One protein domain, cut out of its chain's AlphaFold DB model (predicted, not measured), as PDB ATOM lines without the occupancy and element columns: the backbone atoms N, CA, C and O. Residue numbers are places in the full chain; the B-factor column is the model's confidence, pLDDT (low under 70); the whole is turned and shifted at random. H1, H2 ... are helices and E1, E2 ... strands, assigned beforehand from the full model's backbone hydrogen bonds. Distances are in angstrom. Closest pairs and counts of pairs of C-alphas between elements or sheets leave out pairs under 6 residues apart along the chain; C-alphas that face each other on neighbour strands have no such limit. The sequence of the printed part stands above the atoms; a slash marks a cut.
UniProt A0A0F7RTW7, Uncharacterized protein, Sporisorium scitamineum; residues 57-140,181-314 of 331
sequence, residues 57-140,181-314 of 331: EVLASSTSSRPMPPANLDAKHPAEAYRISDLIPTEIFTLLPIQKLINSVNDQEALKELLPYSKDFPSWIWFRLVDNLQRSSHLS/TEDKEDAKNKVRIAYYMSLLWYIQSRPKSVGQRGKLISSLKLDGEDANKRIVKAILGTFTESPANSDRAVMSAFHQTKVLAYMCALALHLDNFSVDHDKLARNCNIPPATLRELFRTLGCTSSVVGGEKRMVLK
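AT A GLANCE: This is residues 57 to 140 and 181 to 314 of the 331 residues of an uncharacterized protein of Sporisorium scitamineum (UniProt A0A0F7RTW7). Three longer helices, H7, H8 and H11, lie side by side as a core, with H8 between the other two and running opposite to both. H12, H13 and a small strand hairpin, E1 and E2, gather at one side of this core; H5 packs on H7 and H8 with H6 beyond it, H10 packs on H4 and one end of H11, and residues 57 to 62 of H1 stick out. The 218 printed residues hold thirteen named helices, H1 to H13, then E1 and E2, an antiparallel sheet of order E1 - E2; the class is mostly helix. The whole is compact, with a radius of gyration of the C-alphas of 17.2 A and spans of 52 by 48 by 30 A.

IN THESE COORDINATES: H1, residues 57 to 64, begins with C-alpha 57 at (12.329, 23.420, 40.160). H2 is residues 78 to 81, H3 84 to 87, H4 90 to 95, H5 98 to 103 and H6 108 to 114. H7, 123 to 138, is 22.0 A long; H8, 181 to 205, is 36.2 A long and begins with C-alpha 181 at (37.650, 48.998, 17.756). H9 is 213 to 219; H10, 226 to 239, is 20.2 A long; H11, 253 to 270, is 25.7 A long. H12 is 277 to 284, H13 288 to 297, E1 301 to 305, and E2 308 to 312, ending with C-alpha 312 at (11.331, 45.324, 23.095).

HOW THE PARTS SIT: H11 is the hub, touching H3, H8, H10 and H13; helix packing is mostly crossed. H8 touches H11 at a shallow tilt of 23 degrees, opposite ways, with C-alphas 190 and 270 closest at 5.9 A. H7 touches H8 at 22 degrees, opposite ways, closest at C-alphas 132 and 187, 5.3 A. H13 is about perpendicular to H11, 78 degrees, closest at C-alphas 261 and 294, 6.1 A. H12 touches H13, C-alphas 281 and 288 being closest at 5.2 A. H10 touches H4, closest at C-alphas 92 and 231, 5.9 A. H9 and H10 are close but not clearly touching, as are H2 and H11. H5 and H6 form a helical hairpin and only just touch, with 3 pairs of C-alphas within 8 A. In the hairpin E1 and E2, N 303 and O 310 are within hydrogen-bond range at 2.8 A. In H1 and H4 to H13 each O i to N i+4 pair is within hydrogen-bond range; H2 and H3 are too short for one.

THE WHOLE: C-alphas 140 and 245 are farthest apart, 53.6 A. Residues 141 to 180 are not printed; the gap between C-alphas 140 and 181 is 9.9 A. The links H1 to H2 and H10 to H11 are long. Mean pLDDT of the printed part is 83.4; 18 residues are under 70, among them 59 to 64 and 222 to 225.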
ATOM      1  N   GLU A  57      11.892  24.623  40.889       74.81
ATOM      2  CA  GLU A  57      12.329  23.420  40.160       74.81
ATOM      3  C   GLU A  57      11.276  22.925  39.159       74.81
ATOM      4  O   GLU A  57      11.605  22.514  38.039       74.81
ATOM      5  N   VAL A  58       9.989  23.007  39.513       73.81
ATOM      6  CA  VAL A  58       8.882  22.690  38.593       73.81
ATOM      7  C   VAL A  58       8.863  23.673  37.421       73.81
ATOM      8  O   VAL A  58       8.658  23.272  36.271       73.81
ATOM      9  N   LEU A  59       9.109  24.959  37.671       68.12
ATOM     10  CA  LEU A  59       9.209  25.964  36.613       68.12
ATOM     11  C   LEU A  59      10.482  25.792  35.772       68.12
ATOM     12  O   LEU A  59      10.411  25.912  34.548       68.12
ATOM     13  N   ALA A  60      11.620  25.456  36.379       66.25
ATOM     14  CA  ALA A  60      12.884  25.212  35.683       66.25
ATOM     15  C   ALA A  60      12.808  23.977  34.765       66.25
ATOM     16  O   ALA A  60      13.153  24.044  33.586       66.25
ATOM     17  N   SER A  61      12.246  22.866  35.245       64.50
ATOM     18  CA  SER A  61      11.996  21.668  34.421       64.50
ATOM     19  C   SER A  61      10.971  21.932  33.305       64.50
ATOM     20  O   SER A  61      11.148  21.518  32.153       64.50
ATOM     21  N   SER A  62       9.925  22.710  33.601       64.75
ATOM     22  CA  SER A  62       8.919  23.126  32.613       64.75
ATOM     23  C   SER A  62       9.449  24.123  31.581       64.75
ATOM     24  O   SER A  62       8.878  24.231  30.498       64.75
ATOM     25  N   THR A  63      10.489  24.893  31.894       62.16
ATOM     26  CA  THR A  63      11.127  25.824  30.949       62.16
ATOM     27  C   THR A  63      12.209  25.129  30.132       62.16
ATOM     28  O   THR A  63      12.265  25.356  28.928       62.16
ATOM     29  N   SER A  64      12.969  24.202  30.723       61.47
ATOM     30  CA  SER A  64      13.947  23.373  30.004       61.47
ATOM     31  C   SER A  64      13.304  22.440  28.973       61.47
ATOM     32  O   SER A  64      13.934  22.103  27.974       61.47
ATOM     33  N   SER A  65      12.062  22.009  29.200       70.19
ATOM     34  CA  SER A  65      11.301  21.199  28.238       70.19
ATOM     35  C   SER A  65      10.659  22.026  27.123       70.19
ATOM     36  O   SER A  65      10.141  21.456  26.162       70.19
ATOM     37  N   ARG A  66      10.684  23.366  27.203       77.88
ATOM     38  CA  ARG A  66      10.167  24.223  26.130       77.88
ATOM     39  C   ARG A  66      11.180  24.322  24.994       77.88
ATOM     40  O   ARG A  66      12.383  24.329  25.230       77.88
ATOM     41  N   PRO A  67      10.708  24.514  23.754       83.38
ATOM     42  CA  PRO A  67      11.576  24.750  22.609       83.38
ATOM     43  C   PRO A  67      12.152  26.181  22.621       83.38
ATOM     44  O   PRO A  67      12.158  26.839  21.592       83.38
ATOM     45  N   MET A  68      12.580  26.713  23.766       86.06
ATOM     46  CA  MET A  68      13.103  28.079  23.891       86.06
ATOM     47  C   MET A  68      14.623  28.058  24.093       86.06
ATOM     48  O   MET A  68      15.145  27.091  24.649       86.06
ATOM     49  N   PRO A  69      15.345  29.101  23.656       86.94
ATOM     50  CA  PRO A  69      16.730  29.284  24.063       86.94
ATOM     51  C   PRO A  69      16.823  29.465  25.589       86.94
ATOM     52  O   PRO A  69      15.905  30.037  26.189       86.94
ATOM     53  N   PRO A  70      17.907  28.981  26.223       85.12
ATOM     54  CA  PRO A  70      18.117  29.155  27.655       85.12
ATOM     55  C   PRO A  70      18.215  30.648  27.978       85.12
ATOM     56  O   PRO A  70      18.925  31.394  27.303       85.12
ATOM     57  N   ALA A  71      17.460  31.082  28.984       85.25
ATOM     58  CA  ALA A  71      17.381  32.479  29.380       85.25
ATOM     59  C   ALA A  71      18.080  32.697  30.723       85.25
ATOM     60  O   ALA A  71      17.909  31.909  31.654       85.25
ATOM     61  N   ASN A  72      18.819  33.794  30.833       86.06
ATOM     62  CA  ASN A  72      19.446  34.229  32.072       86.06
ATOM     63  C   ASN A  72      18.517  35.208  32.808       86.06
ATOM     64  O   ASN A  72      18.336  36.344  32.366       86.06
ATOM     65  N   LEU A  73      17.923  34.763  33.919       81.12
ATOM     66  CA  LEU A  73      16.969  35.556  34.707       81.12
ATOM     67  C   LEU A  73      17.626  36.711  35.472       81.12
ATOM     68  O   LEU A  73      16.988  37.736  35.696       81.12
ATOM     69  N   ASP A  74      18.913  36.581  35.784       81.75
ATOM     70  CA  ASP A  74      19.675  37.566  36.558       81.75
ATOM     71  C   ASP A  74      20.320  38.649  35.675       81.75
ATOM     72  O   ASP A  74      21.158  39.434  36.127       81.75
ATOM     73  N   ALA A  75      19.954  38.689  34.391       82.75
ATOM     74  CA  ALA A  75      20.493  39.630  33.422       82.75
ATOM     75  C   ALA A  75      20.160  41.085  33.787       82.75
ATOM     76  O   ALA A  75      18.990  41.479  33.878       82.75
ATOM     77  N   LYS A  76      21.202  41.915  33.925       83.69
ATOM     78  CA  LYS A  76      21.059  43.363  34.171       83.69
ATOM     79  C   LYS A  76      20.926  44.145  32.870       83.69
ATOM     80  O   LYS A  76      20.275  45.193  32.840       83.69
ATOM     81  N   HIS A  77      21.483  43.595  31.792       84.38
ATOM     82  CA  HIS A  77      21.383  44.133  30.442       84.38
ATOM     83  C   HIS A  77      20.600  43.192  29.512       84.38
ATOM     84  O   HIS A  77      20.748  41.974  29.610       84.38
ATOM     85  N   PRO A  78      19.813  43.722  28.552       84.69
ATOM     86  CA  PRO A  78      19.080  42.899  27.586       84.69
ATOM     87  C   PRO A  78      19.962  41.911  26.802       84.69
ATOM     88  O   PRO A  78      19.512  40.815  26.478       84.69
ATOM     89  N   ALA A  79      21.227  42.265  26.553       86.00
ATOM     90  CA  ALA A  79      22.198  41.400  25.879       86.00
ATOM     91  C   ALA A  79      22.606  40.165  26.687       86.00
ATOM     92  O   ALA A  79      22.944  39.136  26.104       86.00
ATOM     93  N   GLU A  80      22.537  40.240  28.014       86.19
ATOM     94  CA  GLU A  80      22.900  39.138  28.905       86.19
ATOM     95  C   GLU A  80      21.759  38.143  29.110       86.19
ATOM     96  O   GLU A  80      22.021  37.026  29.559       86.19
ATOM     97  N   ALA A  81      20.517  38.539  28.801       87.38
ATOM     98  CA  ALA A  81      19.330  37.700  28.958       87.38
ATOM     99  C   ALA A  81      19.371  36.479  28.030       87.38
ATOM    100  O   ALA A  81      18.984  35.384  28.430       87.38
ATOM    101  N   TYR A  82      19.897  36.663  26.816       89.56
ATOM    102  CA  TYR A  82      20.162  35.598  25.852       89.56
ATOM    103  C   TYR A  82      21.570  35.770  25.303       89.56
ATOM    104  O   TYR A  82      21.768  36.518  24.349       89.56
ATOM    105  N   ARG A  83      22.566  35.107  25.889       89.88
ATOM    106  CA  ARG A  83      23.960  35.295  25.468       89.88
ATOM    107  C   ARG A  83      24.192  34.688  24.089       89.88
ATOM    108  O   ARG A  83      23.638  33.645  23.749       89.88
ATOM    109  N   ILE A  84      25.065  35.314  23.300       90.00
ATOM    110  CA  ILE A  84      25.411  34.814  21.960       90.00
ATOM    111  C   ILE A  84      26.027  33.408  22.049       90.00
ATOM    112  O   ILE A  84      25.711  32.573  21.206       90.00
ATOM    113  N   SER A  85      26.813  33.125  23.097       89.69
ATOM    114  CA  SER A  85      27.404  31.804  23.378       89.69
ATOM    115  C   SER A  85      26.375  30.685  23.517       89.69
ATOM    116  O   SER A  85      26.648  29.545  23.149       89.69
ATOM    117  N   ASP A  86      25.194  31.014  24.041       89.38
ATOM    118  CA  ASP A  86      24.150  30.039  24.352       89.38
ATOM    119  C   ASP A  86      23.225  29.827  23.140       89.38
ATOM    120  O   ASP A  86      22.595  28.778  22.981       89.38
ATOM    121  N   LEU A  87      23.160  30.827  22.251       89.88
ATOM    122  CA  LEU A  87      22.426  30.768  20.985       89.88
ATOM    123  C   LEU A  87      23.239  30.093  19.873       89.88
ATOM    124  O   LEU A  87      22.675  29.367  19.049       89.88
ATOM    125  N   ILE A  88      24.544  30.364  19.830       90.56
ATOM    126  CA  ILE A  88      25.482  29.872  18.822       90.56
ATOM    127  C   ILE A  88      26.740  29.381  19.548       90.56
ATOM    128  O   ILE A  88      27.434  30.194  20.162       90.56
ATOM    129  N   PRO A  89      27.095  28.088  19.438       89.62
ATOM    130  CA  PRO A  89      28.356  27.595  19.976       89.62
ATOM    131  C   PRO A  89      29.536  28.413  19.441       89.62
ATOM    132  O   PRO A  89      29.606  28.694  18.241       89.62
ATOM    133  N   THR A  90      30.480  28.771  20.310       88.19
ATOM    134  CA  THR A  90      31.622  29.640  19.969       88.19
ATOM    135  C   THR A  90      32.468  29.079  18.827       88.19
ATOM    136  O   THR A  90      32.891  29.831  17.951       88.19
ATOM    137  N   GLU A  91      32.633  27.755  18.776       87.38
ATOM    138  CA  GLU A  91      33.287  27.039  17.675       87.38
ATOM    139  C   GLU A  91      32.606  27.304  16.330       87.38
ATOM    140  O   GLU A  91      33.260  27.544  15.322       87.38
ATOM    141  N   ILE A  92      31.275  27.283  16.301       87.88
ATOM    142  CA  ILE A  92      30.506  27.531  15.081       87.88
ATOM    143  C   ILE A  92      30.559  29.011  14.724       87.88
ATOM    144  O   ILE A  92      30.688  29.342  13.549       87.88
ATOM    145  N   PHE A  93      30.506  29.892  15.721       87.94
ATOM    146  CA  PHE A  93      30.523  31.337  15.526       87.94
ATOM    147  C   PHE A  93      31.807  31.835  14.844       87.94
ATOM    148  O   PHE A  93      31.741  32.688  13.955       87.94
ATOM    149  N   THR A  94      32.968  31.288  15.213       87.31
ATOM    150  CA  THR A  94      34.261  31.653  14.607       87.31
ATOM    151  C   THR A  94      34.445  31.078  13.203       87.31
ATOM    152  O   THR A  94      35.081  31.723  12.372       87.31
ATOM    153  N   LEU A  95      33.845  29.918  12.912       86.25
ATOM    154  CA  LEU A  95      33.917  29.244  11.610       86.25
ATOM    155  C   LEU A  95      33.040  29.880  10.520       86.25
ATOM    156  O   LEU A  95      33.164  29.504   9.354       86.25
ATOM    157  N   LEU A  96      32.138  30.811  10.855       84.94
ATOM    158  CA  LEU A  96      31.261  31.434   9.859       84.94
ATOM    159  C   LEU A  96      32.090  32.247   8.842       84.94
ATOM    160  O   LEU A  96      32.829  33.149   9.252       84.94
ATOM    161  N   PRO A  97      31.944  32.000   7.523       80.44
ATOM    162  CA  PRO A  97      32.786  32.591   6.481       80.44
ATOM    163  C   PRO A  97      32.401  34.048   6.170       80.44
ATOM    164  O   PRO A  97      32.007  34.396   5.057       80.44
ATOM    165  N   ILE A  98      32.532  34.938   7.155       82.88
ATOM    166  CA  ILE A  98      32.179  36.356   7.010       82.88
ATOM    167  C   ILE A  98      33.233  37.164   6.251       82.88
ATOM    168  O   ILE A  98      32.913  38.217   5.709       82.88
ATOM    169  N   GLN A  99      34.484  36.694   6.188       81.00
ATOM    170  CA  GLN A  99      35.575  37.469   5.591       81.00
ATOM    171  C   GLN A  99      35.348  37.701   4.095       81.00
ATOM    172  O   GLN A  99      35.592  38.794   3.593       81.00
ATOM    173  N   LYS A 100      34.808  36.693   3.398       80.94
ATOM    174  CA  LYS A 100      34.444  36.798   1.980       80.94
ATOM    175  C   LYS A 100      33.365  37.867   1.765       80.94
ATOM    176  O   LYS A 100      33.478  38.640   0.826       80.94
ATOM    177  N   LEU A 101      32.392  37.958   2.679       81.81
ATOM    178  CA  LEU A 101      31.319  38.960   2.639       81.81
ATOM    179  C   LEU A 101      31.826  40.376   2.949       81.81
ATOM    180  O   LEU A 101      31.389  41.334   2.321       81.81
ATOM    181  N   ILE A 102      32.757  40.515   3.898       83.25
ATOM    182  CA  ILE A 102      33.370  41.809   4.246       83.25
ATOM    183  C   ILE A 102      34.217  42.343   3.083       83.25
ATOM    184  O   ILE A 102      34.224  43.540   2.816       83.25
ATOM    185  N   ASN A 103      34.914  41.468   2.360       83.44
ATOM    186  CA  ASN A 103      35.736  41.893   1.229       83.44
ATOM    187  C   ASN A 103      34.888  42.375   0.036       83.44
ATOM    188  O   ASN A 103      35.340  43.219  -0.730       83.44
ATOM    189  N   SER A 104      33.657  41.874  -0.113       81.12
ATOM    190  CA  SER A 104      32.756  42.196  -1.227       81.12
ATOM    191  C   SER A 104      31.684  43.243  -0.885       81.12
ATOM    192  O   SER A 104      30.681  43.324  -1.583       81.12
ATOM    193  N   VAL A 105      31.849  44.046   0.176       80.25
ATOM    194  CA  VAL A 105      30.814  44.989   0.676       80.25
ATOM    195  C   VAL A 105      30.275  45.942  -0.401       80.25
ATOM    196  O   VAL A 105      29.089  46.269  -0.393       80.25
ATOM    197  N   ASN A 106      31.134  46.385  -1.323       78.19
ATOM    198  CA  ASN A 106      30.788  47.380  -2.343       78.19
ATOM    199  C   ASN A 106      30.091  46.780  -3.575       78.19
ATOM    200  O   ASN A 106      29.553  47.528  -4.387       78.19
ATOM    201  N   ASP A 107      30.085  45.453  -3.709       83.44
ATOM    202  CA  ASP A 107      29.501  44.749  -4.844       83.44
ATOM    203  C   ASP A 107      28.272  43.947  -4.393       83.44
ATOM    204  O   ASP A 107      28.357  42.857  -3.817       83.44
ATOM    205  N   GLN A 108      27.093  44.513  -4.652       76.44
ATOM    206  CA  GLN A 108      25.824  43.885  -4.289       76.44
ATOM    207  C   GLN A 108      25.545  42.600  -5.077       76.44
ATOM    208  O   GLN A 108      24.825  41.734  -4.571       76.44
ATOM    209  N   GLU A 109      26.061  42.469  -6.298       80.50
ATOM    210  CA  GLU A 109      25.844  41.286  -7.134       80.50
ATOM    211  C   GLU A 109      26.728  40.136  -6.657       80.50
ATOM    212  O   GLU A 109      26.218  39.036  -6.417       80.50
ATOM    213  N   ALA A 110      28.002  40.416  -6.366       80.06
ATOM    214  CA  ALA A 110      28.901  39.438  -5.754       80.06
ATOM    215  C   ALA A 110      28.397  38.972  -4.378       80.06
ATOM    216  O   ALA A 110      28.424  37.776  -4.079       80.06
ATOM    217  N   LEU A 111      27.866  39.880  -3.546       80.19
ATOM    218  CA  LEU A 111      27.259  39.512  -2.257       80.19
ATOM    219  C   LEU A 111      26.071  38.559  -2.425       80.19
ATOM    220  O   LEU A 111      25.943  37.590  -1.672       80.19
ATOM    221  N   LYS A 112      25.207  38.813  -3.415       79.75
ATOM    222  CA  LYS A 112      24.097  37.910  -3.746       79.75
ATOM    223  C   LYS A 112      24.610  36.551  -4.201       79.75
ATOM    224  O   LYS A 112      24.027  35.536  -3.842       79.75
ATOM    225  N   GLU A 113      25.703  36.499  -4.950       81.31
ATOM    226  CA  GLU A 113      26.268  35.228  -5.389       81.31
ATOM    227  C   GLU A 113      26.895  34.423  -4.238       81.31
ATOM    228  O   GLU A 113      26.710  33.203  -4.170       81.31
ATOM    229  N   LEU A 114      27.585  35.099  -3.317       77.62
ATOM    230  CA  LEU A 114      28.231  34.502  -2.143       77.62
ATOM    231  C   LEU A 114      27.229  33.946  -1.126       77.62
ATOM    232  O   LEU A 114      27.526  32.972  -0.430       77.62
ATOM    233  N   LEU A 115      26.051  34.561  -1.017       75.44
ATOM    234  CA  LEU A 115      25.041  34.136  -0.061       75.44
ATOM    235  C   LEU A 115      24.250  32.921  -0.569       75.44
ATOM    236  O   LEU A 115      23.839  32.858  -1.735       75.44
ATOM    237  N   PRO A 116      23.990  31.942   0.310       68.56
ATOM    238  CA  PRO A 116      23.176  30.797  -0.054       68.56
ATOM    239  C   PRO A 116      21.738  31.236  -0.383       68.56
ATOM    240  O   PRO A 116      21.231  32.198   0.189       68.56
ATOM    241  N   TYR A 117      21.089  30.542  -1.335       70.50
ATOM    242  CA  TYR A 117      19.673  30.736  -1.730       70.50
ATOM    243  C   TYR A 117      19.230  32.193  -1.998       70.50
ATOM    244  O   TYR A 117      18.076  32.543  -1.762       70.50
ATOM    245  N   SER A 118      20.111  33.017  -2.578       63.50
ATOM    246  CA  SER A 118      19.912  34.456  -2.842       63.50
ATOM    247  C   SER A 118      18.540  34.888  -3.391       63.50
ATOM    248  O   SER A 118      18.070  35.968  -3.042       63.50
ATOM    249  N   LYS A 119      17.862  34.058  -4.196       68.50
ATOM    250  CA  LYS A 119      16.538  34.382  -4.762       68.50
ATOM    251  C   LYS A 119      15.423  34.474  -3.717       68.50
ATOM    252  O   LYS A 119      14.542  35.313  -3.862       68.50
ATOM    253  N   ASP A 120      15.481  33.640  -2.681       73.81
ATOM    254  CA  ASP A 120      14.445  33.554  -1.643       73.81
ATOM    255  C   ASP A 120      14.897  34.218  -0.334       73.81
ATOM    256  O   ASP A 120      14.300  34.000   0.715       73.81
ATOM    257  N   PHE A 121      15.993  34.980  -0.348       81.44
ATOM    258  CA  PHE A 121      16.577  35.509   0.877       81.44
ATOM    259  C   PHE A 121      15.641  36.544   1.535       81.44
ATOM    260  O   PHE A 121      15.213  37.485   0.862       81.44
ATOM    261  N   PRO A 122      15.338  36.444   2.845       85.19
ATOM    262  CA  PRO A 122      14.445  37.392   3.505       85.19
ATOM    263  C   PRO A 122      15.003  38.813   3.464       85.19
ATOM    264  O   PRO A 122      16.077  39.080   4.012       85.19
ATOM    265  N   SER A 123      14.244  39.754   2.898       87.38
ATOM    266  CA  SER A 123      14.699  41.142   2.731       87.38
ATOM    267  C   SER A 123      15.042  41.816   4.062       87.38
ATOM    268  O   SER A 123      15.951  42.641   4.124       87.38
ATOM    269  N   TRP A 124      14.363  41.428   5.150       90.00
ATOM    270  CA  TRP A 124      14.667  41.915   6.499       90.00
ATOM    271  C   TRP A 124      16.086  41.532   6.945       90.00
ATOM    272  O   TRP A 124      16.840  42.394   7.390       90.00
ATOM    273  N   ILE A 125      16.473  40.260   6.774       88.12
ATOM    274  CA  ILE A 125      17.816  39.780   7.136       88.12
ATOM    275  C   ILE A 125      18.852  40.413   6.203       88.12
ATOM    276  O   ILE A 125      19.915  40.820   6.662       88.12
ATOM    277  N   TRP A 126      18.526  40.547   4.912       88.94
ATOM    278  CA  TRP A 126      19.425  41.126   3.911       88.94
ATOM    279  C   TRP A 126      19.804  42.556   4.273       88.94
ATOM    280  O   TRP A 126      20.983  42.893   4.331       88.94
ATOM    281  N   PHE A 127      18.805  43.388   4.572       88.81
ATOM    282  CA  PHE A 127      19.038  44.783   4.917       88.81
ATOM    283  C   PHE A 127      19.927  44.914   6.160       88.81
ATOM    284  O   PHE A 127      20.843  45.728   6.171       88.81
ATOM    285  N   ARG A 128      19.706  44.085   7.190       88.69
ATOM    286  CA  ARG A 128      20.550  44.088   8.396       88.69
ATOM    287  C   ARG A 128      21.955  43.576   8.127       88.69
ATOM    288  O   ARG A 128      22.904  44.120   8.683       88.69
ATOM    289  N   LEU A 129      22.100  42.562   7.284       88.31
ATOM    290  CA  LEU A 129      23.406  42.058   6.890       88.31
ATOM    291  C   LEU A 129      24.206  43.150   6.166       88.31
ATOM    292  O   LEU A 129      25.328  43.433   6.569       88.31
ATOM    293  N   VAL A 130      23.612  43.796   5.157       87.56
ATOM    294  CA  VAL A 130      24.264  44.854   4.369       87.56
ATOM    295  C   VAL A 130      24.569  46.088   5.217       87.56
ATOM    296  O   VAL A 130      25.684  46.589   5.146       87.56
ATOM    297  N   ASP A 131      23.642  46.540   6.066       88.00
ATOM    298  CA  ASP A 131      23.865  47.680   6.970       88.00
ATOM    299  C   ASP A 131      25.046  47.420   7.923       88.00
ATOM    300  O   ASP A 131      25.945  48.248   8.050       88.00
ATOM    301  N   ASN A 132      25.123  46.232   8.538       85.62
ATOM    302  CA  ASN A 132      26.247  45.894   9.420       85.62
ATOM    303  C   ASN A 132      27.560  45.655   8.651       85.62
ATOM    304  O   ASN A 132      28.631  46.007   9.148       85.62
ATOM    305  N   LEU A 133      27.496  45.122   7.428       86.12
ATOM    306  CA  LEU A 133      28.648  45.001   6.530       86.12
ATOM    307  C   LEU A 133      29.207  46.382   6.157       86.12
ATOM    308  O   LEU A 133      30.409  46.615   6.300       86.12
ATOM    309  N   GLN A 134      28.341  47.320   5.772       84.88
ATOM    310  CA  GLN A 134      28.708  48.706   5.486       84.88
ATOM    311  C   GLN A 134      29.304  49.388   6.716       84.88
ATOM    312  O   GLN A 134      30.378  49.971   6.611       84.88
ATOM    313  N   ARG A 135      28.695  49.250   7.900       82.81
ATOM    314  CA  ARG A 135      29.261  49.782   9.155       82.81
ATOM    315  C   ARG A 135      30.655  49.225   9.432       82.81
ATOM    316  O   ARG A 135      31.569  49.989   9.718       82.81
ATOM    317  N   SER A 136      30.847  47.915   9.256       80.31
ATOM    318  CA  SER A 136      32.152  47.268   9.458       80.31
ATOM    319  C   SER A 136      33.235  47.736   8.468       80.31
ATOM    320  O   SER A 136      34.421  47.706   8.806       80.31
ATOM    321  N   SER A 137      32.823  48.191   7.276       74.94
ATOM    322  CA  SER A 137      33.681  48.745   6.220       74.94
ATOM    323  C   SER A 137      33.971  50.239   6.425       74.94
ATOM    324  O   SER A 137      35.133  50.644   6.421       74.94
ATOM    325  N   HIS A 138      32.952  51.063   6.686       62.00
ATOM    326  CA  HIS A 138      33.087  52.513   6.882       62.00
ATOM    327  C   HIS A 138      33.876  52.886   8.144       62.00
ATOM    328  O   HIS A 138      34.573  53.898   8.138       62.00
ATOM    329  N   LEU A 139      33.871  52.037   9.177       56.25
ATOM    330  CA  LEU A 139      34.768  52.168  10.336       56.25
ATOM    331  C   LEU A 139      36.265  52.034   9.966       56.25
ATOM    332  O   LEU A 139      37.123  52.271  10.808       56.25
ATOM    333  N   SER A 140      36.609  51.668   8.723       46.00
ATOM    334  CA  SER A 140      37.988  51.717   8.205       46.00
ATOM    335  C   SER A 140      38.368  53.037   7.514       46.00
ATOM    336  O   SER A 140      39.549  53.254   7.264       46.00
ATOM    337  N   THR A 181      37.372  50.426  17.946       57.16
ATOM    338  CA  THR A 181      37.650  48.998  17.756       57.16
ATOM    339  C   THR A 181      36.487  48.126  18.220       57.16
ATOM    340  O   THR A 181      36.146  47.174  17.516       57.16
ATOM    341  N   GLU A 182      35.832  48.490  19.326       62.62
ATOM    342  CA  GLU A 182      34.660  47.784  19.864       62.62
ATOM    343  C   GLU A 182      33.479  47.829  18.879       62.62
ATOM    344  O   GLU A 182      32.956  46.781  18.494       62.62
ATOM    345  N   ASP A 183      33.156  49.005  18.330       76.12
ATOM    346  CA  ASP A 183      32.068  49.161  17.352       76.12
ATOM    347  C   ASP A 183      32.278  48.322  16.076       76.12
ATOM    348  O   ASP A 183      31.332  47.815  15.456       76.12
ATOM    349  N   LYS A 184      33.541  48.151  15.663       79.50
ATOM    350  CA  LYS A 184      33.902  47.362  14.478       79.50
ATOM    351  C   LYS A 184      33.754  45.869  14.730       79.50
ATOM    352  O   LYS A 184      33.295  45.140  13.842       79.50
ATOM    353  N   GLU A 185      34.167  45.399  15.899       83.50
ATOM    354  CA  GLU A 185      33.991  44.002  16.290       83.50
ATOM    355  C   GLU A 185      32.517  43.662  16.495       83.50
ATOM    356  O   GLU A 185      32.062  42.630  15.993       83.50
ATOM    357  N   ASP A 186      31.743  44.571  17.080       85.44
ATOM    358  CA  ASP A 186      30.299  44.428  17.234       85.44
ATOM    359  C   ASP A 186      29.567  44.370  15.894       85.44
ATOM    360  O   ASP A 186      28.700  43.511  15.692       85.44
ATOM    361  N   ALA A 187      29.953  45.207  14.925       86.50
ATOM    362  CA  ALA A 187      29.419  45.128  13.568       86.50
ATOM    363  C   ALA A 187      29.727  43.763  12.922       86.50
ATOM    364  O   ALA A 187      28.831  43.121  12.368       86.50
ATOM    365  N   LYS A 188      30.965  43.262  13.051       87.88
ATOM    366  CA  LYS A 188      31.338  41.918  12.563       87.88
ATOM    367  C   LYS A 188      30.547  40.814  13.268       87.88
ATOM    368  O   LYS A 188      30.124  39.855  12.620       87.88
ATOM    369  N   ASN A 189      30.318  40.943  14.572       90.50
ATOM    370  CA  ASN A 189      29.521  39.997  15.346       90.50
ATOM    371  C   ASN A 189      28.064  39.986  14.873       90.50
ATOM    372  O   ASN A 189      27.510  38.913  14.633       90.50
ATOM    373  N   LYS A 190      27.467  41.151  14.608       90.56
ATOM    374  CA  LYS A 190      26.125  41.255  14.014       90.56
ATOM    375  C   LYS A 190      26.054  40.655  12.608       90.56
ATOM    376  O   LYS A 190      25.077  39.977  12.294       90.56
ATOM    377  N   VAL A 191      27.095  40.798  11.784       90.38
ATOM    378  CA  VAL A 191      27.182  40.115  10.476       90.38
ATOM    379  C   VAL A 191      27.172  38.591  10.644       90.38
ATOM    380  O   VAL A 191      26.414  37.909   9.949       90.38
ATOM    381  N   ARG A 192      27.942  38.043  11.597       90.50
ATOM    382  CA  ARG A 192      27.923  36.599  11.917       90.50
ATOM    383  C   ARG A 192      26.535  36.136  12.350       90.50
ATOM    384  O   ARG A 192      26.043  35.128  11.846       90.50
ATOM    385  N   ILE A 193      25.889  36.895  13.235       91.94
ATOM    386  CA  ILE A 193      24.532  36.610  13.720       91.94
ATOM    387  C   ILE A 193      23.535  36.599  12.555       91.94
ATOM    388  O   ILE A 193      22.751  35.660  12.440       91.94
ATOM    389  N   ALA A 194      23.583  37.592  11.662       90.69
ATOM    390  CA  ALA A 194      22.690  37.675  10.507       90.69
ATOM    391  C   ALA A 194      22.903  36.513   9.525       90.69
ATOM    392  O   ALA A 194      21.932  35.921   9.042       90.69
ATOM    393  N   TYR A 195      24.159  36.135   9.275       89.25
ATOM    394  CA  TYR A 195      24.483  34.984   8.437       89.25
ATOM    395  C   TYR A 195      23.959  33.679   9.052       89.25
ATOM    396  O   TYR A 195      23.254  32.922   8.382       89.25
ATOM    397  N   TYR A 196      24.198  33.449  10.347       90.69
ATOM    398  CA  TYR A 196      23.682  32.272  11.051       90.69
ATOM    399  C   TYR A 196      22.146  32.238  11.086       90.69
ATOM    400  O   TYR A 196      21.541  31.203  10.802       90.69
ATOM    401  N   MET A 197      21.497  33.378  11.343       90.88
ATOM    402  CA  MET A 197      20.039  33.511  11.289       90.88
ATOM    403  C   MET A 197      19.487  33.145   9.906       90.88
ATOM    404  O   MET A 197      18.442  32.500   9.820       90.88
ATOM    405  N   SER A 198      20.191  33.492   8.825       88.56
ATOM    406  CA  SER A 198      19.769  33.097   7.482       88.56
ATOM    407  C   SER A 198      19.814  31.572   7.280       88.56
ATOM    408  O   SER A 198      18.868  31.013   6.721       88.56
ATOM    409  N   LEU A 199      20.839  30.886   7.806       88.25
ATOM    410  CA  LEU A 199      20.951  29.424   7.726       88.25
ATOM    411  C   LEU A 199      19.799  28.737   8.472       88.25
ATOM    412  O   LEU A 199      19.203  27.783   7.964       88.25
ATOM    413  N   LEU A 200      19.451  29.253   9.657       89.50
ATOM    414  CA  LEU A 200      18.301  28.779  10.426       89.50
ATOM    415  C   LEU A 200      16.984  29.001   9.675       89.50
ATOM    416  O   LEU A 200      16.151  28.095   9.611       89.50
ATOM    417  N   TRP A 201      16.817  30.173   9.058       89.19
ATOM    418  CA  TRP A 201      15.632  30.475   8.260       89.19
ATOM    419  C   TRP A 201      15.485  29.519   7.072       89.19
ATOM    420  O   TRP A 201      14.388  29.023   6.825       89.19
ATOM    421  N   TYR A 202      16.575  29.189   6.373       87.62
ATOM    422  CA  TYR A 202      16.526  28.257   5.244       87.62
ATOM    423  C   TYR A 202      15.995  26.876   5.648       87.62
ATOM    424  O   TYR A 202      15.127  26.308   4.978       87.62
ATOM    425  N   ILE A 203      16.493  26.349   6.769       87.38
ATOM    426  CA  ILE A 203      16.075  25.045   7.299       87.38
ATOM    427  C   ILE A 203      14.611  25.090   7.746       87.38
ATOM    428  O   ILE A 203      13.852  24.162   7.455       87.38
ATOM    429  N   GLN A 204      14.198  26.191   8.377       87.19
ATOM    430  CA  GLN A 204      12.820  26.389   8.819       87.19
ATOM    431  C   GLN A 204      11.831  26.494   7.655       87.19
ATOM    432  O   GLN A 204      10.762  25.888   7.696       87.19
ATOM    433  N   SER A 205      12.186  27.227   6.601       86.06
ATOM    434  CA  SER A 205      11.347  27.396   5.410       86.06
ATOM    435  C   SER A 205      11.222  26.110   4.591       86.06
ATOM    436  O   SER A 205      10.262  25.933   3.841       86.06
ATOM    437  N   ARG A 206      12.191  25.194   4.714       86.19
ATOM    438  CA  ARG A 206      12.253  23.947   3.940       86.19
ATOM    439  C   ARG A 206      12.514  22.749   4.860       86.19
ATOM    440  O   ARG A 206      13.537  22.077   4.705       86.19
ATOM    441  N   PRO A 207      11.574  22.381   5.748       83.75
ATOM    442  CA  PRO A 207      11.801  21.355   6.770       83.75
ATOM    443  C   PRO A 207      12.132  19.972   6.190       83.75
ATOM    444  O   PRO A 207      12.891  19.202   6.768       83.75
ATOM    445  N   LYS A 208      11.623  19.662   4.992       82.69
ATOM    446  CA  LYS A 208      11.895  18.396   4.286       82.69
ATOM    447  C   LYS A 208      13.334  18.285   3.755       82.69
ATOM    448  O   LYS A 208      13.775  17.182   3.435       82.69
ATOM    449  N   SER A 209      14.055  19.404   3.632       81.25
ATOM    450  CA  SER A 209      15.432  19.434   3.110       81.25
ATOM    451  C   SER A 209      16.455  18.853   4.092       81.25
ATOM    452  O   SER A 209      17.473  18.309   3.670       81.25
ATOM    453  N   VAL A 210      16.131  18.876   5.387       82.19
ATOM    454  CA  VAL A 210      16.933  18.341   6.495       82.19
ATOM    455  C   VAL A 210      17.327  16.876   6.284       82.19
ATOM    456  O   VAL A 210      18.477  16.495   6.492       82.19
ATOM    457  N   GLY A 211      16.394  16.056   5.791       79.69
ATOM    458  CA  GLY A 211      16.628  14.633   5.542       79.69
ATOM    459  C   GLY A 211      17.475  14.336   4.298       79.69
ATOM    460  O   GLY A 211      17.638  13.167   3.957       79.69
ATOM    461  N   GLN A 212      17.958  15.361   3.584       82.38
ATOM    462  CA  GLN A 212      18.771  15.257   2.367       82.38
ATOM    463  C   GLN A 212      20.078  16.049   2.541       82.38
ATOM    464  O   GLN A 212      20.331  17.018   1.825       82.38
ATOM    465  N   ARG A 213      20.922  15.619   3.491       77.19
ATOM    466  CA  ARG A 213      22.146  16.330   3.918       77.19
ATOM    467  C   ARG A 213      23.048  16.764   2.755       77.19
ATOM    468  O   ARG A 213      23.493  17.904   2.735       77.19
ATOM    469  N   GLY A 214      23.270  15.894   1.765       74.69
ATOM    470  CA  GLY A 214      24.085  16.224   0.587       74.69
ATOM    471  C   GLY A 214      23.510  17.382  -0.234       74.69
ATOM    472  O   GLY A 214      24.210  18.351  -0.511       74.69
ATOM    473  N   LYS A 215      22.204  17.348  -0.535       78.25
ATOM    474  CA  LYS A 215      21.536  18.438  -1.266       78.25
ATOM    475  C   LYS A 215      21.477  19.726  -0.456       78.25
ATOM    476  O   LYS A 215      21.541  20.803  -1.041       78.25
ATOM    477  N   LEU A 216      21.348  19.623   0.868       79.75
ATOM    478  CA  LEU A 216      21.380  20.772   1.766       79.75
ATOM    479  C   LEU A 216      22.731  21.494   1.677       79.75
ATOM    480  O   LEU A 216      22.746  22.701   1.466       79.75
ATOM    481  N   ILE A 217      23.846  20.760   1.746       80.56
ATOM    482  CA  ILE A 217      25.199  21.329   1.638       80.56
ATOM    483  C   ILE A 217      25.396  22.028   0.285       80.56
ATOM    484  O   ILE A 217      25.836  23.176   0.256       80.56
ATOM    485  N   SER A 218      24.998  21.387  -0.820       78.75
ATOM    486  CA  SER A 218      25.094  21.995  -2.154       78.75
ATOM    487  C   SER A 218      24.187  23.221  -2.308       78.75
ATOM    488  O   SER A 218      24.598  24.230  -2.871       78.75
ATOM    489  N   SER A 219      22.963  23.178  -1.771       74.62
ATOM    490  CA  SER A 219      22.018  24.309  -1.846       74.62
ATOM    491  C   SER A 219      22.475  25.511  -1.021       74.62
ATOM    492  O   SER A 219      22.175  26.653  -1.366       74.62
ATOM    493  N   LEU A 220      23.194  25.250   0.071       74.81
ATOM    494  CA  LEU A 220      23.796  26.272   0.915       74.81
ATOM    495  C   LEU A 220      25.165  26.748   0.383       74.81
ATOM    496  O   LEU A 220      25.791  27.577   1.032       74.81
ATOM    497  N   LYS A 221      25.641  26.250  -0.772       72.31
ATOM    498  CA  LYS A 221      26.981  26.561  -1.316       72.31
ATOM    499  C   LYS A 221      28.103  26.362  -0.277       72.31
ATOM    500  O   LYS A 221      29.044  27.143  -0.176       72.31
ATOM    501  N   LEU A 222      27.952  25.325   0.551       69.56
ATOM    502  CA  LEU A 222      28.837  24.984   1.674       69.56
ATOM    503  C   LEU A 222      29.772  23.808   1.341       69.56
ATOM    504  O   LEU A 222      30.311  23.157   2.234       69.56
ATOM    505  N   ASP A 223      29.937  23.505   0.059       59.44
ATOM    506  CA  ASP A 223      30.680  22.370  -0.487       59.44
ATOM    507  C   ASP A 223      32.207  22.531  -0.410       59.44
ATOM    508  O   ASP A 223      32.908  21.532  -0.238       59.44
ATOM    509  N   GLY A 224      32.714  23.765  -0.466       59.16
ATOM    510  CA  GLY A 224      34.152  24.046  -0.578       59.16
ATOM    511  C   GLY A 224      34.992  24.014   0.708       59.16
ATOM    512  O   GLY A 224      36.214  24.025   0.606       59.16
ATOM    513  N   GLU A 225      34.401  23.983   1.912       66.94
ATOM    514  CA  GLU A 225      35.159  24.130   3.170       66.94
ATOM    515  C   GLU A 225      34.641  23.175   4.255       66.94
ATOM    516  O   GLU A 225      33.447  23.148   4.560       66.94
ATOM    517  N   ASP A 226      35.520  22.383   4.876       74.31
ATOM    518  CA  ASP A 226      35.114  21.427   5.921       74.31
ATOM    519  C   ASP A 226      34.510  22.120   7.152       74.31
ATOM    520  O   ASP A 226      33.650  21.551   7.831       74.31
ATOM    521  N   ALA A 227      34.890  23.380   7.391       73.31
ATOM    522  CA  ALA A 227      34.245  24.273   8.349       73.31
ATOM    523  C   ALA A 227      32.733  24.387   8.090       73.31
ATOM    524  O   ALA A 227      31.922  24.206   9.000       73.31
ATOM    525  N   ASN A 228      32.332  24.564   6.833       77.88
ATOM    526  CA  ASN A 228      30.934  24.734   6.459       77.88
ATOM    527  C   ASN A 228      30.108  23.457   6.683       77.88
ATOM    528  O   ASN A 228      28.961  23.512   7.138       77.88
ATOM    529  N   LYS A 229      30.710  22.282   6.461       80.88
ATOM    530  CA  LYS A 229      30.081  20.988   6.779       80.88
ATOM    531  C   LYS A 229      29.883  20.809   8.288       80.88
ATOM    532  O   LYS A 229      28.859  20.259   8.705       80.88
ATOM    533  N   ARG A 230      30.827  21.283   9.113       85.50
ATOM    534  CA  ARG A 230      30.707  21.267  10.585       85.50
ATOM    535  C   ARG A 230      29.556  22.147  11.063       85.50
ATOM    536  O   ARG A 230      28.780  21.688  11.897       85.50
ATOM    537  N   ILE A 231      29.384  23.334  10.473       85.81
ATOM    538  CA  ILE A 231      28.256  24.235  10.767       85.81
ATOM    539  C   ILE A 231      26.921  23.522  10.518       85.81
ATOM    540  O   ILE A 231      26.085  23.442  11.418       85.81
ATOM    541  N   VAL A 232      26.738  22.915   9.339       84.88
ATOM    542  CA  VAL A 232      25.507  22.164   9.027       84.88
ATOM    543  C   VAL A 232      25.315  20.994   9.991       84.88
ATOM    544  O   VAL A 232      24.205  20.770  10.471       84.88
ATOM    545  N   LYS A 233      26.379  20.252  10.320       87.38
ATOM    546  CA  LYS A 233      26.295  19.143  11.280       87.38
ATOM    547  C   LYS A 233      25.839  19.617  12.662       87.38
ATOM    548  O   LYS A 233      24.979  18.958  13.240       87.38
ATOM    549  N   ALA A 234      26.368  20.733  13.157       88.38
ATOM    550  CA  ALA A 234      26.009  21.298  14.457       88.38
ATOM    551  C   ALA A 234      24.558  21.798  14.493       88.38
ATOM    552  O   ALA A 234      23.819  21.481  15.427       88.38
ATOM    553  N   ILE A 235      24.116  22.501  13.444       88.06
ATOM    554  CA  ILE A 235      22.726  22.959  13.324       88.06
ATOM    555  C   ILE A 235      21.777  21.754  13.304       88.06
ATOM    556  O   ILE A 235      20.817  21.705  14.072       88.06
ATOM    557  N   LEU A 236      22.071  20.737  12.489       87.94
ATOM    558  CA  LEU A 236      21.262  19.520  12.443       87.94
ATOM    559  C   LEU A 236      21.268  18.778  13.789       87.94
ATOM    560  O   LEU A 236      20.216  18.339  14.234       87.94
ATOM    561  N   GLY A 237      22.401  18.700  14.487       87.25
ATOM    562  CA  GLY A 237      22.455  18.081  15.818       87.25
ATOM    563  C   GLY A 237      21.635  18.815  16.887       87.25
ATOM    564  O   GLY A 237      21.205  18.193  17.850       87.25
ATOM    565  N   THR A 238      21.389  20.118  16.718       88.12
ATOM    566  CA  THR A 238      20.710  20.958  17.724       88.12
ATOM    567  C   THR A 238      19.210  21.117  17.466       88.12
ATOM    568  O   THR A 238      18.415  21.270  18.405       88.12
ATOM    569  N   PHE A 239      18.824  21.128  16.188       89.88
ATOM    570  CA  PHE A 239      17.481  21.481  15.726       89.88
ATOM    571  C   PHE A 239      16.774  20.353  14.974       89.88
ATOM    572  O   PHE A 239      15.724  20.585  14.385       89.88
ATOM    573  N   THR A 240      17.328  19.144  14.944       88.94
ATOM    574  CA  THR A 240      16.698  18.005  14.269       88.94
ATOM    575  C   THR A 240      16.913  16.741  15.079       88.94
ATOM    576  O   THR A 240      17.868  16.647  15.847       88.94
ATOM    577  N   GLU A 241      16.027  15.770  14.903       87.69
ATOM    578  CA  GLU A 241      16.137  14.459  15.532       87.69
ATOM    579  C   GLU A 241      16.290  13.388  14.454       87.69
ATOM    580  O   GLU A 241      15.644  13.444  13.405       87.69
ATOM    581  N   SER A 242      17.161  12.413  14.701       84.56
ATOM    582  CA  SER A 242      17.267  11.215  13.870       84.56
ATOM    583  C   SER A 242      16.525  10.083  14.581       84.56
ATOM    584  O   SER A 242      16.930   9.706  15.683       84.56
ATOM    585  N   PRO A 243      15.428   9.550  14.013       80.62
ATOM    586  CA  PRO A 243      14.726   8.413  14.597       80.62
ATOM    587  C   PRO A 243      15.665   7.210  14.754       80.62
ATOM    588  O   PRO A 243      16.486   6.963  13.879       80.62
ATOM    589  N   ALA A 244      15.495   6.395  15.799       78.00
ATOM    590  CA  ALA A 244      16.355   5.225  16.043       78.00
ATOM    591  C   ALA A 244      16.453   4.256  14.843       78.00
ATOM    592  O   ALA A 244      17.473   3.605  14.644       78.00
ATOM    593  N   ASN A 245      15.410   4.206  14.008       77.00
ATOM    594  CA  ASN A 245      15.320   3.332  12.836       77.00
ATOM    595  C   ASN A 245      15.782   3.998  11.523       77.00
ATOM    596  O   ASN A 245      15.575   3.429  10.451       77.00
ATOM    597  N   SER A 246      16.327   5.220  11.558       76.12
ATOM    598  CA  SER A 246      16.697   5.965  10.349       76.12
ATOM    599  C   SER A 246      17.790   7.000  10.608       76.12
ATOM    600  O   SER A 246      17.648   7.879  11.449       76.12
ATOM    601  N   ASP A 247      18.826   7.001   9.772       73.06
ATOM    602  CA  ASP A 247      19.862   8.048   9.776       73.06
ATOM    603  C   ASP A 247      19.372   9.384   9.164       73.06
ATOM    604  O   ASP A 247      20.079  10.394   9.101       73.06
ATOM    605  N   ARG A 248      18.122   9.425   8.682       81.12
ATOM    606  CA  ARG A 248      17.534  10.642   8.117       81.12
ATOM    607  C   ARG A 248      17.003  11.527   9.232       81.12
ATOM    608  O   ARG A 248      15.981  11.221   9.837       81.12
ATOM    609  N   ALA A 249      17.654  12.670   9.400       84.44
ATOM    610  CA  ALA A 249      17.188  13.737  10.264       84.44
ATOM    611  C   ALA A 249      15.782  14.220   9.859       84.44
ATOM    612  O   ALA A 249      15.479  14.408   8.672       84.44
ATOM    613  N   VAL A 250      14.939  14.447  10.861       87.81
ATOM    614  CA  VAL A 250      13.579  14.975  10.739       87.81
ATOM    615  C   VAL A 250      13.443  16.170  11.675       87.81
ATOM    616  O   VAL A 250      14.034  16.214  12.750       87.81
ATOM    617  N   MET A 251      12.663  17.166  11.259       87.31
ATOM    618  CA  MET A 251      12.360  18.329  12.086       87.31
ATOM    619  C   MET A 251      10.890  18.290  12.516       87.31
ATOM    620  O   MET A 251       9.997  18.659  11.746       87.31
ATOM    621  N   SER A 252      10.634  17.819  13.739       88.44
ATOM    622  CA  SER A 252       9.293  17.816  14.335       88.44
ATOM    623  C   SER A 252       8.783  19.229  14.636       88.44
ATOM    624  O   SER A 252       9.530  20.208  14.593       88.44
ATOM    625  N   ALA A 253       7.490  19.352  14.953       88.19
ATOM    626  CA  ALA A 253       6.869  20.634  15.296       88.19
ATOM    627  C   ALA A 253       7.554  21.326  16.493       88.19
ATOM    628  O   ALA A 253       7.668  22.555  16.525       88.19
ATOM    629  N   PHE A 254       8.066  20.535  17.443       88.94
ATOM    630  CA  PHE A 254       8.870  21.023  18.562       88.94
ATOM    631  C   PHE A 254      10.130  21.737  18.068       88.94
ATOM    632  O   PHE A 254      10.360  22.904  18.384       88.94
ATOM    633  N   HIS A 255      10.906  21.064  17.221       89.50
ATOM    634  CA  HIS A 255      12.137  21.602  16.662       89.50
ATOM    635  C   HIS A 255      11.899  22.805  15.740       89.50
ATOM    636  O   HIS A 255      12.653  23.769  15.799       89.50
ATOM    637  N   GLN A 256      10.813  22.809  14.963       90.44
ATOM    638  CA  GLN A 256      10.405  23.977  14.169       90.44
ATOM    639  C   GLN A 256      10.145  25.199  15.055       90.44
ATOM    640  O   GLN A 256      10.627  26.298  14.784       90.44
ATOM    641  N   THR A 257       9.420  25.003  16.159       91.12
ATOM    642  CA  THR A 257       9.182  26.064  17.148       91.12
ATOM    643  C   THR A 257      10.496  26.515  17.791       91.12
ATOM    644  O   THR A 257      10.694  27.712  17.992       91.12
ATOM    645  N   LYS A 258      11.426  25.578  18.027       91.56
ATOM    646  CA  LYS A 258      12.762  25.857  18.571       91.56
ATOM    647  C   LYS A 258      13.586  26.735  17.644       91.56
ATOM    648  O   LYS A 258      14.111  27.753  18.083       91.56
ATOM    649  N   VAL A 259      13.645  26.404  16.355       92.62
ATOM    650  CA  VAL A 259      14.346  27.225  15.357       92.62
ATOM    651  C   VAL A 259      13.743  28.629  15.293       92.62
ATOM    652  O   VAL A 259      14.483  29.609  15.326       92.62
ATOM    653  N   LEU A 260      12.410  28.750  15.272       91.88
ATOM    654  CA  LEU A 260      11.733  30.051  15.279       91.88
ATOM    655  C   LEU A 260      12.068  30.881  16.529       91.88
ATOM    656  O   LEU A 260      12.315  32.080  16.415       91.88
ATOM    657  N   ALA A 261      12.109  30.260  17.708       92.38
ATOM    658  CA  ALA A 261      12.454  30.936  18.955       92.38
ATOM    659  C   ALA A 261      13.912  31.419  18.976       92.38
ATOM    660  O   ALA A 261      14.173  32.566  19.340       92.38
ATOM    661  N   TYR A 262      14.849  30.588  18.512       93.44
ATOM    662  CA  TYR A 262      16.250  30.985  18.350       93.44
ATOM    663  C   TYR A 262      16.393  32.122  17.330       93.44
ATOM    664  O   TYR A 262      17.108  33.084  17.591       93.44
ATOM    665  N   MET A 263      15.661  32.082  16.211       92.62
ATOM    666  CA  MET A 263      15.640  33.195  15.252       92.62
ATOM    667  C   MET A 263      15.120  34.495  15.875       92.62
ATOM    668  O   MET A 263      15.669  35.555  15.591       92.62
ATOM    669  N   CYS A 264      14.102  34.434  16.738       92.19
ATOM    670  CA  CYS A 264      13.611  35.614  17.454       92.19
ATOM    671  C   CYS A 264      14.673  36.178  18.409       92.19
ATOM    672  O   CYS A 264      14.875  37.390  18.440       92.19
ATOM    673  N   ALA A 265      15.383  35.318  19.145       92.56
ATOM    674  CA  ALA A 265      16.466  35.745  20.030       92.56
ATOM    675  C   ALA A 265      17.635  36.377  19.252       92.56
ATOM    676  O   ALA A 265      18.136  37.430  19.638       92.56
ATOM    677  N   LEU A 266      18.020  35.801  18.109       92.38
ATOM    678  CA  LEU A 266      19.037  36.385  17.224       92.38
ATOM    679  C   LEU A 266      18.574  37.720  16.625       92.38
ATOM    680  O   LEU A 266      19.363  38.660  16.541       92.38
ATOM    681  N   ALA A 267      17.293  37.839  16.263       91.81
ATOM    682  CA  ALA A 267      16.729  39.093  15.776       91.81
ATOM    683  C   ALA A 267      16.824  40.212  16.825       91.81
ATOM    684  O   ALA A 267      17.105  41.348  16.453       91.81
ATOM    685  N   LEU A 268      16.659  39.904  18.122       91.44
ATOM    686  CA  LEU A 268      16.852  40.888  19.197       91.44
ATOM    687  C   LEU A 268      18.277  41.453  19.192       91.44
ATOM    688  O   LEU A 268      18.436  42.667  19.262       91.44
ATOM    689  N   HIS A 269      19.297  40.609  19.030       90.88
ATOM    690  CA  HIS A 269      20.693  41.066  18.950       90.88
ATOM    691  C   HIS A 269      20.974  41.935  17.717       90.88
ATOM    692  O   HIS A 269      21.740  42.894  17.797       90.88
ATOM    693  N   LEU A 270      20.334  41.643  16.580       89.38
ATOM    694  CA  LEU A 270      20.497  42.428  15.348       89.38
ATOM    695  C   LEU A 270      19.838  43.812  15.419       89.38
ATOM    696  O   LEU A 270      20.336  44.756  14.809       89.38
ATOM    697  N   ASP A 271      18.737  43.928  16.161       88.88
ATOM    698  CA  ASP A 271      17.885  45.122  16.228       88.88
ATOM    699  C   ASP A 271      18.034  45.907  17.541       88.88
ATOM    700  O   ASP A 271      17.127  46.643  17.935       88.88
ATOM    701  N   ASN A 272      19.171  45.754  18.231       87.81
ATOM    702  CA  ASN A 272      19.456  46.404  19.518       87.81
ATOM    703  C   ASN A 272      18.309  46.213  20.533       87.81
ATOM    704  O   ASN A 272      17.866  47.154  21.187       87.81
ATOM    705  N   PHE A 273      17.793  44.985  20.624       88.94
ATOM    706  CA  PHE A 273      16.712  44.558  21.519       88.94
ATOM    707  C   PHE A 273      15.358  45.238  21.280       88.94
ATOM    708  O   PHE A 273      14.486  45.188  22.148       88.94
ATOM    709  N   SER A 274      15.149  45.823  20.094       89.19
ATOM    710  CA  SER A 274      13.886  46.438  19.672       89.19
ATOM    711  C   SER A 274      13.522  46.037  18.237       89.19
ATOM    712  O   SER A 274      13.836  46.734  17.270       89.19
ATOM    713  N   VAL A 275      12.786  44.936  18.082       90.31
ATOM    714  CA  VAL A 275      12.486  44.330  16.772       90.31
ATOM    715  C   VAL A 275      11.116  44.762  16.256       90.31
ATOM    716  O   VAL A 275      10.122  44.683  16.974       90.31
ATOM    717  N   ASP A 276      11.031  45.168  14.988       90.25
ATOM    718  CA  ASP A 276       9.739  45.275  14.290       90.25
ATOM    719  C   ASP A 276       9.246  43.871  13.898       90.25
ATOM    720  O   ASP A 276       9.706  43.265  12.921       90.25
ATOM    721  N   HIS A 277       8.307  43.345  14.683       87.50
ATOM    722  CA  HIS A 277       7.796  41.992  14.491       87.50
ATOM    723  C   HIS A 277       6.921  41.863  13.234       87.50
ATOM    724  O   HIS A 277       6.870  40.789  12.640       87.50
ATOM    725  N   ASP A 278       6.229  42.921  12.803       88.69
ATOM    726  CA  ASP A 278       5.321  42.860  11.651       88.69
ATOM    727  C   ASP A 278       6.100  42.864  10.331       88.69
ATOM    728  O   ASP A 278       5.718  42.182   9.371       88.69
ATOM    729  N   LYS A 279       7.214  43.601  10.260       89.62
ATOM    730  CA  LYS A 279       8.146  43.497   9.126       89.62
ATOM    731  C   LYS A 279       8.829  42.133   9.109       89.62
ATOM    732  O   LYS A 279       8.831  41.497   8.055       89.62
ATOM    733  N   LEU A 280       9.349  41.656  10.241       89.25
ATOM    734  CA  LEU A 280      10.018  40.351  10.301       89.25
ATOM    735  C   LEU A 280       9.074  39.207   9.879       89.25
ATOM    736  O   LEU A 280       9.442  38.392   9.036       89.25
ATOM    737  N   ALA A 281       7.833  39.199  10.377       90.44
ATOM    738  CA  ALA A 281       6.824  38.196  10.031       90.44
ATOM    739  C   ALA A 281       6.533  38.142   8.523       90.44
ATOM    740  O   ALA A 281       6.575  37.069   7.919       90.44
ATOM    741  N   ARG A 282       6.294  39.307   7.902       90.12
ATOM    742  CA  ARG A 282       6.004  39.406   6.462       90.12
ATOM    743  C   ARG A 282       7.176  38.950   5.596       90.12
ATOM    744  O   ARG A 282       6.964  38.233   4.628       90.12
ATOM    745  N   ASN A 283       8.401  39.331   5.954       87.56
ATOM    746  CA  ASN A 283       9.592  39.020   5.156       87.56
ATOM    747  C   ASN A 283      10.047  37.562   5.291       87.56
ATOM    748  O   ASN A 283      10.584  37.001   4.344       87.56
ATOM    749  N   CYS A 284       9.837  36.942   6.453       84.56
ATOM    750  CA  CYS A 284      10.193  35.542   6.678       84.56
ATOM    751  C   CYS A 284       9.056  34.563   6.354       84.56
ATOM    752  O   CYS A 284       9.256  33.361   6.524       84.56
ATOM    753  N   ASN A 285       7.895  35.056   5.901       87.19
ATOM    754  CA  ASN A 285       6.675  34.280   5.661       87.19
ATOM    755  C   ASN A 285       6.215  33.475   6.894       87.19
ATOM    756  O   ASN A 285       5.858  32.299   6.809       87.19
ATOM    757  N   ILE A 286       6.253  34.110   8.069       88.12
ATOM    758  CA  ILE A 286       5.826  33.517   9.342       88.12
ATOM    759  C   ILE A 286       4.514  34.192   9.763       88.12
ATOM    760  O   ILE A 286       4.430  35.422   9.713       88.12
ATOM    761  N   PRO A 287       3.495  33.445  10.231       90.50
ATOM    762  CA  PRO A 287       2.278  34.048  10.759       90.50
ATOM    763  C   PRO A 287       2.588  35.067  11.878       90.50
ATOM    764  O   PRO A 287       3.215  34.698  12.878       90.50
ATOM    765  N   PRO A 288       2.126  36.333  11.775       89.50
ATOM    766  CA  PRO A 288       2.456  37.375  12.753       89.50
ATOM    767  C   PRO A 288       2.024  37.044  14.186       89.50
ATOM    768  O   PRO A 288       2.681  37.445  15.143       89.50
ATOM    769  N   ALA A 289       0.930  36.289  14.349       90.62
ATOM    770  CA  ALA A 289       0.452  35.842  15.656       90.62
ATOM    771  C   ALA A 289       1.444  34.887  16.340       90.62
ATOM    772  O   ALA A 289       1.758  35.076  17.514       90.62
ATOM    773  N   THR A 290       1.980  33.917  15.594       89.25
ATOM    774  CA  THR A 290       2.989  32.972  16.088       89.25
ATOM    775  C   THR A 290       4.253  33.709  16.500       89.25
ATOM    776  O   THR A 290       4.760  33.500  17.597       89.25
ATOM    777  N   LEU A 291       4.730  34.625  15.653       89.94
ATOM    778  CA  LEU A 291       5.937  35.395  15.941       89.94
ATOM    779  C   LEU A 291       5.760  36.283  17.184       89.94
ATOM    780  O   LEU A 291       6.641  36.336  18.040       89.94
ATOM    781  N   ARG A 292       4.598  36.931  17.325       90.06
ATOM    782  CA  ARG A 292       4.269  37.740  18.505       90.06
ATOM    783  C   ARG A 292       4.263  36.907  19.785       90.06
ATOM    784  O   ARG A 292       4.820  37.359  20.781       90.06
ATOM    785  N   GLU A 293       3.659  35.718  19.770       89.75
ATOM    786  CA  GLU A 293       3.618  34.850  20.955       89.75
ATOM    787  C   GLU A 293       5.005  34.310  21.321       89.75
ATOM    788  O   GLU A 293       5.330  34.227  22.505       89.75
ATOM    789  N   LEU A 294       5.855  34.023  20.331       90.12
ATOM    790  CA  LEU A 294       7.252  33.646  20.566       90.12
ATOM    791  C   LEU A 294       8.035  34.780  21.237       90.12
ATOM    792  O   LEU A 294       8.659  34.552  22.270       90.12
ATOM    793  N   PHE A 295       7.937  36.015  20.731       91.00
ATOM    794  CA  PHE A 295       8.560  37.172  21.385       91.00
ATOM    795  C   PHE A 295       8.025  37.401  22.803       91.00
ATOM    796  O   PHE A 295       8.802  37.689  23.711       91.00
ATOM    797  N   ARG A 296       6.715  37.226  23.018       88.62
ATOM    798  CA  ARG A 296       6.111  37.269  24.357       88.62
ATOM    799  C   ARG A 296       6.744  36.212  25.266       88.62
ATOM    800  O   ARG A 296       7.195  36.524  26.361       88.62
ATOM    801  N   THR A 297       6.834  34.972  24.795       87.62
ATOM    802  CA  THR A 297       7.408  33.849  25.552       87.62
ATOM    803  C   THR A 297       8.875  34.090  25.905       87.62
ATOM    804  O   THR A 297       9.295  33.722  26.998       87.62
ATOM    805  N   LEU A 298       9.621  34.781  25.036       87.31
ATOM    806  CA  LEU A 298      11.000  35.206  25.284       87.31
ATOM    807  C   LEU A 298      11.134  36.355  26.304       87.31
ATOM    808  O   LEU A 298      12.253  36.767  26.594       87.31
ATOM    809  N   GLY A 299      10.034  36.896  26.834       86.38
ATOM    810  CA  GLY A 299      10.047  38.012  27.787       86.38
ATOM    811  C   GLY A 299      10.010  39.400  27.136       86.38
ATOM    812  O   GLY A 299      10.184  40.406  27.821       86.38
ATOM    813  N   CYS A 300       9.766  39.495  25.824       87.62
ATOM    814  CA  CYS A 300       9.635  40.791  25.161       87.62
ATOM    815  C   CYS A 300       8.267  41.424  25.436       87.62
ATOM    816  O   CYS A 300       7.226  40.761  25.445       87.62
ATOM    817  N   THR A 301       8.265  42.748  25.561       87.19
ATOM    818  CA  THR A 301       7.059  43.566  25.726       87.19
ATOM    819  C   THR A 301       6.766  44.342  24.447       87.19
ATOM    820  O   THR A 301       7.681  44.800  23.764       87.19
ATOM    821  N   SER A 302       5.490  44.501  24.096       88.12
ATOM    822  CA  SER A 302       5.100  45.347  22.967       88.12
ATOM    823  C   SER A 302       5.252  46.820  23.346       88.12
ATOM    824  O   SER A 302       4.652  47.267  24.324       88.12
ATOM    825  N   SER A 303       6.011  47.576  22.561       86.06
ATOM    826  CA  SER A 303       6.196  49.020  22.705       86.06
ATOM    827  C   SER A 303       5.998  49.700  21.356       86.06
ATOM    828  O   SER A 303       6.294  49.119  20.315       86.06
ATOM    829  N   VAL A 304       5.511  50.937  21.354       87.19
ATOM    830  CA  VAL A 304       5.450  51.752  20.135       87.19
ATOM    831  C   VAL A 304       6.681  52.647  20.122       87.19
ATOM    832  O   VAL A 304       6.859  53.456  21.028       87.19
ATOM    833  N   VAL A 305       7.552  52.473  19.131       80.12
ATOM    834  CA  VAL A 305       8.775  53.274  18.971       80.12
ATOM    835  C   VAL A 305       8.715  53.911  17.589       80.12
ATOM    836  O   VAL A 305       8.688  53.201  16.590       80.12
ATOM    837  N   GLY A 306       8.641  55.244  17.530       73.19
ATOM    838  CA  GLY A 306       8.544  55.974  16.259       73.19
ATOM    839  C   GLY A 306       7.255  55.703  15.468       73.19
ATOM    840  O   GLY A 306       7.276  55.738  14.246       73.19
ATOM    841  N   GLY A 307       6.145  55.382  16.145       77.25
ATOM    842  CA  GLY A 307       4.852  55.080  15.510       77.25
ATOM    843  C   GLY A 307       4.684  53.630  15.035       77.25
ATOM    844  O   GLY A 307       3.568  53.218  14.722       77.25
ATOM    845  N   GLU A 308       5.748  52.825  15.052       81.94
ATOM    846  CA  GLU A 308       5.707  51.404  14.696       81.94
ATOM    847  C   GLU A 308       5.627  50.518  15.950       81.94
ATOM    848  O   GLU A 308       6.253  50.797  16.979       81.94
ATOM    849  N   LYS A 309       4.853  49.427  15.875       85.00
ATOM    850  CA  LYS A 309       4.761  48.429  16.951       85.00
ATOM    851  C   LYS A 309       6.014  47.555  16.931       85.00
ATOM    852  O   LYS A 309       6.255  46.826  15.974       85.00
ATOM    853  N   ARG A 310       6.801  47.606  18.003       88.50
ATOM    854  CA  ARG A 310       8.040  46.839  18.158       88.50
ATOM    855  C   ARG A 310       7.976  45.967  19.407       88.50
ATOM    856  O   ARG A 310       7.354  46.329  20.404       88.50
ATOM    857  N   MET A 311       8.612  44.804  19.349       88.81
ATOM    858  CA  MET A 311       8.852  43.972  20.525       88.81
ATOM    859  C   MET A 311      10.190  44.388  21.123       88.81
ATOM    860  O   MET A 311      11.215  44.332  20.444       88.81
ATOM    861  N   VAL A 312      10.160  44.825  22.377       88.56
ATOM    862  CA  VAL A 312      11.331  45.324  23.095       88.56
ATOM    863  C   VAL A 312      11.618  44.421  24.281       88.56
ATOM    864  O   VAL A 312      10.713  44.122  25.071       88.56
ATOM    865  N   LEU A 313      12.878  44.017  24.420       86.62
ATOM    866  CA  LEU A 313      13.344  43.328  25.613       86.62
ATOM    867  C   LEU A 313      13.808  44.359  26.644       86.62
ATOM    868  O   LEU A 313      14.721  45.137  26.381       86.62
ATOM    869  N   LYS A 314      13.147  44.386  27.802       80.81
ATOM    870  CA  LYS A 314      13.442  45.321  28.892       80.81
ATOM    871  C   LYS A 314      14.058  44.571  30.065       80.81
ATOM    872  O   LYS A 314      13.771  43.393  30.263       80.81
TER     873      LYS A 314